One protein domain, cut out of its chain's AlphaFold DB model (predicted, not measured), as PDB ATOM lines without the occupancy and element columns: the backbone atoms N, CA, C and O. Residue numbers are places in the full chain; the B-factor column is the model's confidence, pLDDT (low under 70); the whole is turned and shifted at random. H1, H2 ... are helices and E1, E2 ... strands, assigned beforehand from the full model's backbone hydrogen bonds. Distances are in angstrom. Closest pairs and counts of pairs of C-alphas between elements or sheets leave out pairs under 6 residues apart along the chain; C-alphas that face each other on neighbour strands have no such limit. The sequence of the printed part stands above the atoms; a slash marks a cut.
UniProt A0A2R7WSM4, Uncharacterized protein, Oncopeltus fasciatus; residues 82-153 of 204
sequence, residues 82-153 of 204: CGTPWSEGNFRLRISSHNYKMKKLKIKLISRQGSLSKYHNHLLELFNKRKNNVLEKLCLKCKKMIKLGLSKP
ATOM      1  N   CYS A  82     206.374 130.266 175.192       86.06
ATOM      2  CA  CYS A  82     207.565 129.431 175.410       86.06
ATOM      3  C   CYS A  82     207.574 128.667 176.746       86.06
ATOM      4  O   CYS A  82     208.573 128.042 177.078       86.06
ATOM      5  N   GLY A  83     206.519 128.768 177.559       85.69
ATOM      6  CA  GLY A  83     206.408 128.076 178.848       85.69
ATOM      7  C   GLY A  83     207.332 128.593 179.954       85.69
ATOM      8  O   GLY A  83     207.331 128.050 181.053       85.69
ATOM      9  N   THR A  84     208.123 129.642 179.705       88.56
ATOM     10  CA  THR A  84     209.036 130.199 180.719       88.56
ATOM     11  C   THR A  84     208.238 130.811 181.876       88.56
ATOM     12  O   THR A  84     207.400 131.681 181.616       88.56
ATOM     13  N   PRO A  85     208.477 130.410 183.138       87.88
ATOM     14  CA  PRO A  85     207.837 131.014 184.294       87.88
ATOM     15  C   PRO A  85     208.178 132.494 184.416       87.88
ATOM     16  O   PRO A  85     209.286 132.946 184.136       87.88
ATOM     17  N   TRP A  86     207.240 133.283 184.910       89.19
ATOM     18  CA  TRP A  86     207.535 134.678 185.206       89.19
ATOM     19  C   TRP A  86     208.317 134.847 186.502       89.19
ATOM     20  O   TRP A  86     209.032 135.828 186.639       89.19
ATOM     21  N   SER A  87     208.263 133.878 187.416       85.88
ATOM     22  CA  SER A  87     209.096 133.863 188.626       85.88
ATOM     23  C   SER A  87     210.602 133.842 188.326       85.88
ATOM     24  O   SER A  87     211.411 134.082 189.214       85.88
ATOM     25  N   GLU A  88     211.012 133.579 187.079       84.25
ATOM     26  CA  GLU A  88     212.421 133.612 186.677       84.25
ATOM     27  C   GLU A  88     212.972 135.023 186.463       84.25
ATOM     28  O   GLU A  88     214.160 135.164 186.208       84.25
ATOM     29  N   GLY A  89     212.139 136.068 186.510       86.75
ATOM     30  CA  GLY A  89     212.595 137.439 186.250       86.75
ATOM     31  C   GLY A  89     212.877 137.743 184.771       86.75
ATOM     32  O   GLY A  89     213.177 138.880 184.425       86.75
ATOM     33  N   ASN A  90     212.705 136.769 183.871       88.69
ATOM     34  CA  ASN A  90     212.972 136.882 182.430       88.69
ATOM     35  C   ASN A  90     211.862 137.622 181.656       88.69
ATOM     36  O   ASN A  90     211.358 137.151 180.627       88.69
ATOM     37  N   PHE A  91     211.436 138.782 182.155       94.56
ATOM     38  CA  PHE A  91     210.376 139.578 181.548       94.56
ATOM     39  C   PHE A  91     210.539 141.074 181.798       94.56
ATOM     40  O   PHE A  91     211.120 141.509 182.785       94.56
ATOM     41  N   ARG A  92     209.954 141.877 180.907       95.25
ATOM     42  CA  ARG A  92     209.795 143.322 181.085       95.25
ATOM     43  C   ARG A  92     208.318 143.646 181.260       95.25
ATOM     44  O   ARG A  92     207.496 143.227 180.446       95.25
ATOM     45  N   LEU A  93     207.992 144.412 182.300       93.69
ATOM     46  CA  LEU A  93     206.654 144.966 182.498       93.69
ATOM     47  C   LEU A  93     206.590 146.407 182.023       93.69
ATOM     48  O   LEU A  93     207.494 147.206 182.271       93.69
ATOM     49  N   ARG A  94     205.477 146.746 181.385       92.94
ATOM     50  CA  ARG A  94     205.113 148.116 181.056       92.94
ATOM     51  C   ARG A  94     203.629 148.302 181.313       92.94
ATOM     52  O   ARG A  94     202.811 147.518 180.848       92.94
ATOM     53  N   ILE A  95     203.273 149.363 182.025       89.56
ATOM     54  CA  ILE A  95     201.883 149.806 182.091       89.56
ATOM     55  C   ILE A  95     201.700 150.845 180.993       89.56
ATOM     56  O   ILE A  95     202.232 151.954 181.063       89.56
ATOM     57  N   SER A  96     200.950 150.471 179.967       84.12
ATOM     58  CA  SER A  96     200.513 151.388 178.928       84.12
ATOM     59  C   SER A  96     199.190 151.999 179.372       84.12
ATOM     60  O   SER A  96     198.119 151.402 179.244       84.12
ATOM     61  N   SER A  97     199.258 153.210 179.925       74.75
ATOM     62  CA  SER A  97     198.063 154.036 180.065       74.75
ATOM     63  C   SER A  97     197.714 154.606 178.699       74.75
ATOM     64  O   SER A  97     198.560 155.247 178.068       74.75
ATOM     65  N   HIS A  98     196.469 154.456 178.256       67.69
ATOM     66  CA  HIS A  98     195.990 155.258 177.139       67.69
ATOM     67  C   HIS A  98     195.992 156.733 177.571       67.69
ATOM     68  O   HIS A  98     195.117 157.196 178.303       67.69
ATOM     69  N   ASN A  99     197.029 157.471 177.161       57.22
ATOM     70  CA  ASN A  99     197.190 158.892 177.449       57.22
ATOM     71  C   ASN A  99     196.055 159.669 176.769       57.22
ATOM     72  O   ASN A  99     196.099 159.958 175.578       57.22
ATOM     73  N   TYR A 100     195.007 159.981 177.533       56.44
ATOM     74  CA  TYR A 100     193.772 160.575 177.008       56.44
ATOM     75  C   TYR A 100     193.411 161.896 177.691       56.44
ATOM     76  O   TYR A 100     192.235 162.206 177.892       56.44
ATOM     77  N   LYS A 101     194.422 162.696 178.062       56.69
ATOM     78  CA  LYS A 101     194.204 163.991 178.731       56.69
ATOM     79  C   LYS A 101     193.362 164.966 177.886       56.69
ATOM     80  O   LYS A 101     192.590 165.718 178.463       56.69
ATOM     81  N   MET A 102     193.410 164.887 176.550       53.28
ATOM     82  CA  MET A 102     192.725 165.856 175.672       53.28
ATOM     83  C   MET A 102     191.294 165.477 175.248       53.28
ATOM     84  O   MET A 102     190.478 166.355 174.990       53.28
ATOM     85  N   LYS A 103     190.932 164.190 175.202       54.97
ATOM     86  CA  LYS A 103     189.614 163.758 174.688       54.97
ATOM     87  C   LYS A 103     188.581 163.450 175.788       54.97
ATOM     88  O   LYS A 103     187.389 163.412 175.504       54.97
ATOM     89  N   LYS A 104     189.002 163.323 177.057       54.72
ATOM     90  CA  LYS A 104     188.099 163.164 178.220       54.72
ATOM     91  C   LYS A 104     187.245 164.412 178.492       54.72
ATOM     92  O   LYS A 104     186.109 164.272 178.929       54.72
ATOM     93  N   LEU A 105     187.790 165.608 178.235       56.72
ATOM     94  CA  LEU A 105     187.068 166.880 178.372       56.72
ATOM     95  C   LEU A 105     186.018 167.040 177.270       56.72
ATOM     96  O   LEU A 105     184.857 167.264 177.594       56.72
ATOM     97  N   LYS A 106     186.388 166.814 175.997       58.44
ATOM     98  CA  LYS A 106     185.432 166.851 174.878       58.44
ATOM     99  C   LYS A 106     184.292 165.851 175.075       58.44
ATOM    100  O   LYS A 106     183.141 166.242 174.990       58.44
ATOM    101  N   ILE A 107     184.582 164.598 175.434       60.72
ATOM    102  CA  ILE A 107     183.545 163.561 175.588       60.72
ATOM    103  C   ILE A 107     182.597 163.828 176.771       60.72
ATOM    104  O   ILE A 107     181.404 163.594 176.632       60.72
ATOM    105  N   LYS A 108     183.087 164.353 177.905       61.94
ATOM    106  CA  LYS A 108     182.225 164.740 179.042       61.94
ATOM    107  C   LYS A 108     181.329 165.948 178.746       61.94
ATOM    108  O   LYS A 108     180.253 166.049 179.324       61.94
ATOM    109  N   LEU A 109     181.794 166.874 177.906       59.34
ATOM    110  CA  LEU A 109     180.997 168.005 177.415       59.34
ATOM    111  C   LEU A 109     179.918 167.526 176.436       59.34
ATOM    112  O   LEU A 109     178.766 167.921 176.556       59.34
ATOM    113  N   ILE A 110     180.294 166.616 175.540       60.34
ATOM    114  CA  ILE A 110     179.425 165.995 174.539       60.34
ATOM    115  C   ILE A 110     178.320 165.166 175.219       60.34
ATOM    116  O   ILE A 110     177.152 165.393 174.953       60.34
ATOM    117  N   SER A 111     178.640 164.291 176.180       60.06
ATOM    118  CA  SER A 111     177.651 163.420 176.845       60.06
ATOM    119  C   SER A 111     176.607 164.145 177.709       60.06
ATOM    120  O   SER A 111     175.700 163.497 178.216       60.06
ATOM    121  N   ARG A 112     176.761 165.455 177.949       61.75
ATOM    122  CA  ARG A 112     175.760 166.289 178.637       61.75
ATOM    123  C   ARG A 112     174.717 166.873 177.681       61.75
ATOM    124  O   ARG A 112     173.710 167.391 178.146       61.75
ATOM    125  N   GLN A 113     174.951 166.805 176.372       60.03
ATOM    126  CA  GLN A 113     173.997 167.209 175.347       60.03
ATOM    127  C   GLN A 113     173.269 165.955 174.852       60.03
ATOM    128  O   GLN A 113     173.892 165.030 174.340       60.03
ATOM    129  N   GLY A 114     171.952 165.904 175.062       65.12
ATOM    130  CA  GLY A 114     171.129 164.705 174.859       65.12
ATOM    131  C   GLY A 114     171.110 164.137 173.434       65.12
ATOM    132  O   GLY A 114     170.778 162.968 173.270       65.12
ATOM    133  N   SER A 115     171.501 164.905 172.408       69.75
ATOM    134  CA  SER A 115     171.626 164.408 171.033       69.75
ATOM    135  C   SER A 115     173.069 164.501 170.534       69.75
ATOM    136  O   SER A 115     173.648 165.570 170.339       69.75
ATOM    137  N   LEU A 116     173.677 163.334 170.318       69.75
ATOM    138  CA  LEU A 116     175.021 163.223 169.764       69.75
ATOM    139  C   LEU A 116     174.952 162.984 168.258       69.75
ATOM    140  O   LEU A 116     174.273 162.072 167.791       69.75
ATOM    141  N   SER A 117     175.719 163.758 167.489       78.38
ATOM    142  CA  SER A 117     175.973 163.441 166.076       78.38
ATOM    143  C   SER A 117     176.597 162.041 165.933       78.38
ATOM    144  O   SER A 117     177.342 161.592 166.808       78.38
ATOM    145  N   LYS A 118     176.361 161.369 164.795       79.50
ATOM    146  CA  LYS A 118     176.941 160.052 164.458       79.50
ATOM    147  C   LYS A 118     178.460 160.001 164.684       79.50
ATOM    148  O   LYS A 118     178.972 159.026 165.228       79.50
ATOM    149  N   TYR A 119     179.173 161.079 164.349       77.06
ATOM    150  CA  TYR A 119     180.614 161.202 164.594       77.06
ATOM    151  C   TYR A 119     180.961 161.185 166.092       77.06
ATOM    152  O   TYR A 119     181.903 160.519 166.520       77.06
ATOM    153  N   HIS A 120     180.170 161.878 166.914       74.69
ATOM    154  CA  HIS A 120     180.352 161.913 168.361       74.69
ATOM    155  C   HIS A 120     180.035 160.564 169.016       74.69
ATOM    156  O   HIS A 120     180.793 160.144 169.891       74.69
ATOM    157  N   ASN A 121     179.012 159.848 168.541       76.44
ATOM    158  CA  ASN A 121     178.736 158.471 168.964       76.44
ATOM    159  C   ASN A 121     179.905 157.536 168.641       76.44
ATOM    160  O   ASN A 121     180.379 156.816 169.519       76.44
ATOM    161  N   HIS A 122     180.455 157.621 167.428       78.75
ATOM    162  CA  HIS A 122     181.632 156.843 167.046       78.75
ATOM    163  C   HIS A 122     182.850 157.140 167.943       78.75
ATOM    164  O   HIS A 122     183.542 156.229 168.404       78.75
ATOM    165  N   LEU A 123     183.099 158.414 168.269       73.81
ATOM    166  CA  LEU A 123     184.161 158.793 169.208       73.81
ATOM    167  C   LEU A 123     183.911 158.279 170.635       73.81
ATOM    168  O   LEU A 123     184.870 157.907 171.322       73.81
ATOM    169  N   LEU A 124     182.653 158.264 171.083       73.88
ATOM    170  CA  LEU A 124     182.249 157.756 172.392       73.88
ATOM    171  C   LEU A 124     182.451 156.239 172.483       73.88
ATOM    172  O   LEU A 124     183.005 155.750 173.468       73.88
ATOM    173  N   GLU A 125     182.095 155.499 171.434       74.19
ATOM    174  CA  GLU A 125     182.365 154.065 171.322       74.19
ATOM    175  C   GLU A 125     183.861 153.756 171.335       74.19
ATOM    176  O   GLU A 125     184.311 152.912 172.110       74.19
ATOM    177  N   LEU A 126     184.657 154.455 170.516       69.44
ATOM    178  CA  LEU A 126     186.113 154.290 170.498       69.44
ATOM    179  C   LEU A 126     186.735 154.583 171.865       69.44
ATOM    180  O   LEU A 126     187.723 153.954 172.244       69.44
ATOM    181  N   PHE A 127     186.165 155.527 172.613       68.62
ATOM    182  CA  PHE A 127     186.585 155.819 173.975       68.62
ATOM    183  C   PHE A 127     186.201 154.706 174.947       68.62
ATOM    184  O   PHE A 127     187.063 154.237 175.687       68.62
ATOM    185  N   ASN A 128     184.946 154.255 174.929       67.31
ATOM    186  CA  ASN A 128     184.459 153.173 175.786       67.31
ATOM    187  C   ASN A 128     185.244 151.873 175.561       67.31
ATOM    188  O   ASN A 128     185.641 151.235 176.533       67.31
ATOM    189  N   LYS A 129     185.584 151.559 174.305       65.25
ATOM    190  CA  LYS A 129     186.427 150.411 173.930       65.25
ATOM    191  C   LYS A 129     187.878 150.513 174.436       65.25
ATOM    192  O   LYS A 129     188.573 149.506 174.475       65.25
ATOM    193  N   ARG A 130     188.367 151.704 174.823       62.81
ATOM    194  CA  ARG A 130     189.789 151.980 175.146       62.81
ATOM    195  C   ARG A 130     190.021 152.534 176.562       62.81
ATOM    196  O   ARG A 130     191.065 153.124 176.832       62.81
ATOM    197  N   LYS A 131     189.052 152.378 177.473       61.75
ATOM    198  CA  LYS A 131     189.083 152.963 178.831       61.75
ATOM    199  C   LYS A 131     190.108 152.342 179.787       61.75
ATOM    200  O   LYS A 131     190.435 152.978 180.790       61.75
ATOM    201  N   ASN A 132     190.606 151.143 179.498       70.88
ATOM    202  CA  ASN A 132     191.393 150.377 180.458       70.88
ATOM    203  C   ASN A 132     192.893 150.589 180.244       70.88
ATOM    204  O   ASN A 132     193.375 150.643 179.112       70.88
ATOM    205  N   ASN A 133     193.632 150.713 181.348       80.75
ATOM    206  CA  ASN A 133     195.085 150.608 181.291       80.75
ATOM    207  C   ASN A 133     195.433 149.186 180.845       80.75
ATOM    208  O   ASN A 133     194.748 148.234 181.218       80.75
ATOM    209  N   VAL A 134     196.491 149.033 180.058       87.31
ATOM    210  CA  VAL A 134     196.958 147.716 179.625       87.31
ATOM    211  C   VAL A 134     198.284 147.437 180.311       87.31
ATOM    212  O   VAL A 134     199.219 148.233 180.215       87.31
ATOM    213  N   LEU A 135     198.364 146.313 181.017       88.88
ATOM    214  CA  LEU A 135     199.622 145.755 181.483       88.88
ATOM    215  C   LEU A 135     200.224 144.930 180.345       88.88
ATOM    216  O   LEU A 135     199.687 143.902 179.940       88.88
ATOM    217  N   GLU A 136     201.343 145.399 179.821       91.94
ATOM    218  CA  GLU A 136     202.134 144.715 178.811       91.94
ATOM    219  C   GLU A 136     203.262 143.946 179.499       91.94
ATOM    220  O   GLU A 136     204.067 144.516 180.240       91.94
ATOM    221  N   LYS A 137     203.329 142.642 179.239       93.44
ATOM    222  CA  LYS A 137     204.358 141.738 179.749       93.44
ATOM    223  C   LYS A 137     205.125 141.139 178.579       93.44
ATOM    224  O   LYS A 137     204.590 140.321 177.835       93.44
ATOM    225  N   LEU A 138     206.368 141.569 178.394       95.62
ATOM    226  CA  LEU A 138     207.269 141.076 177.352       95.62
ATOM    227  C   LEU A 138     208.134 139.951 177.918       95.62
ATOM    228  O   LEU A 138     208.868 140.179 178.874       95.62
ATOM    229  N   CYS A 139     208.092 138.767 177.316       94.44
ATOM    230  CA  CYS A 139     209.043 137.705 177.633       94.44
ATOM    231  C   CYS A 139     210.410 138.026 177.030       94.44
ATOM    232  O   CYS A 139     210.502 138.237 175.825       94.44
ATOM    233  N   LEU A 140     211.473 138.030 177.837       94.25
ATOM    234  CA  LEU A 140     212.827 138.291 177.338       94.25
ATOM    235  C   LEU A 140     213.425 137.084 176.602       94.25
ATOM    236  O   LEU A 140     214.291 137.275 175.756       94.25
ATOM    237  N   LYS A 141     212.906 135.872 176.844       90.19
ATOM    238  CA  LYS A 141     213.345 134.646 176.162       90.19
ATOM    239  C   LYS A 141     212.827 134.559 174.725       90.19
ATOM    240  O   LYS A 141     213.608 134.480 173.788       90.19
ATOM    241  N   CYS A 142     211.505 134.627 174.530       91.88
ATOM    242  CA  CYS A 142     210.893 134.506 173.197       91.88
ATOM    243  C   CYS A 142     210.506 135.844 172.546       91.88
ATOM    244  O   CYS A 142     209.955 135.851 171.445       91.88
ATOM    245  N   LYS A 143     210.733 136.977 173.225       95.00
ATOM    246  CA  LYS A 143     210.411 138.338 172.754       95.00
ATOM    247  C   LYS A 143     208.929 138.563 172.409       95.00
ATOM    248  O   LYS A 143     208.583 139.546 171.756       95.00
ATOM    249  N   LYS A 144     208.025 137.683 172.857       93.94
ATOM    250  CA  LYS A 144     206.574 137.834 172.671       93.94
ATOM    251  C   LYS A 144     205.955 138.652 173.801       93.94
ATOM    252  O   LYS A 144     206.331 138.516 174.967       93.94
ATOM    253  N   MET A 145     204.987 139.491 173.441       93.56
ATOM    254  CA  MET A 145     204.275 140.381 174.355       93.56
ATOM    255  C   MET A 145     202.891 139.822 174.687       93.56
ATOM    256  O   MET A 145     202.143 139.445 173.790       93.56
ATOM    257  N   ILE A 146     202.540 139.831 175.969       91.44
ATOM    258  CA  ILE A 146     201.199 139.531 176.477       91.44
ATOM    259  C   ILE A 146     200.574 140.831 176.977       91.44
ATOM    260  O   ILE A 146     201.226 141.601 177.680       91.44
ATOM    261  N   LYS A 147     199.313 141.076 176.614       89.69
ATOM    262  CA  LYS A 147     198.544 142.250 177.033       89.69
ATOM    263  C   LYS A 147     197.441 141.814 177.987       89.69
ATOM    264  O   LYS A 147     196.600 141.003 177.616       89.69
ATOM    265  N   LEU A 148     197.448 142.362 179.194       85.94
ATOM    266  CA  LEU A 148     196.444 142.114 180.223       85.94
ATOM    267  C   LEU A 148     195.685 143.416 180.479       85.94
ATOM    268  O   LEU A 148     196.284 144.442 180.802       85.94
ATOM    269  N   GLY A 149     194.366 143.393 180.296       83.94
ATOM    270  CA  GLY A 149     193.522 144.540 180.616       83.94
ATOM    271  C   GLY A 149     193.469 144.754 182.126       83.94
ATOM    272  O   GLY A 149     193.100 143.846 182.861       83.94
ATOM    273  N   LEU A 150     193.818 145.951 182.591       80.69
ATOM    274  CA  LEU A 150     193.614 146.359 183.976       80.69
ATOM    275  C   LEU A 150     192.233 147.011 184.067       80.69
ATOM    276  O   LEU A 150     192.068 148.189 183.728       80.69
ATOM    277  N   SER A 151     191.230 146.242 184.488       73.88
ATOM    278  CA  SER A 151     189.963 146.824 184.921       73.88
ATOM    279  C   SER A 151     190.228 147.631 186.187       73.88
ATOM    280  O   SER A 151     190.877 147.177 187.131       73.88
ATOM    281  N   LYS A 152     189.772 148.884 186.199       68.12
ATOM    282  CA  LYS A 152     189.768 149.645 187.443       68.12
ATOM    283  C   LYS A 152     188.684 149.020 188.331       68.12
ATOM    284  O   LYS A 152     187.568 148.884 187.827       68.12
ATOM    285  N   PRO A 153     188.969 148.655 189.593       68.50
ATOM    286  CA  PRO A 153     187.911 148.217 190.492       68.50
ATOM    287  C   PRO A 153     186.844 149.321 190.581       68.50
ATOM    288  O   PRO A 153     187.202 150.510 190.494       68.50
TER     289      PRO A 153
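This is residues 82 to 153 of the 204 residues of an uncharacterized protein of Oncopeltus fasciatus (UniProt A0A2R7WSM4). This is a rod with an antiparallel three-stranded sheet, E1 - E2 - E3, toward one end and two helices, H1 and H2, at the other. The printed part has 72 residues, with E1, H1, H2, E2, E3 in chain order, class mixed. It is extended: radius of gyration of the C-alphas 17.6 A, spans 53 by 21 by 19 A.

Look at E1, residues 91 to 96, antiparallel to E2, residues 133 to 139; N 94 and O 136 are within hydrogen-bond range, 2.9 A. E2 and E3, residues 145 to 150, form a hairpin; there N 148 and O 135 are within range, 2.8 A. H1, residues 103 to 110, and H2, residues 118 to 128, only just touch, with 3 pairs of C-alphas within 8 A, closest Ile 107 and Leu 124, 6.8 A. Neither is on the sheet; in both, every O i to N i+4 pair is within range.

Find C-alpha 91 at (210.376, 139.578, 181.548); E1 runs 15.6 A from there. E2 runs 19.4 A; E3 ends at C-alpha 150, (193.614, 146.359, 183.976).

The farthest C-alphas, Glu 88 and Ser 115, are 53.5 A apart. The printed part has no cut. Confidence is low at residues 98 to 116, 126 to 131 and 152 to 153.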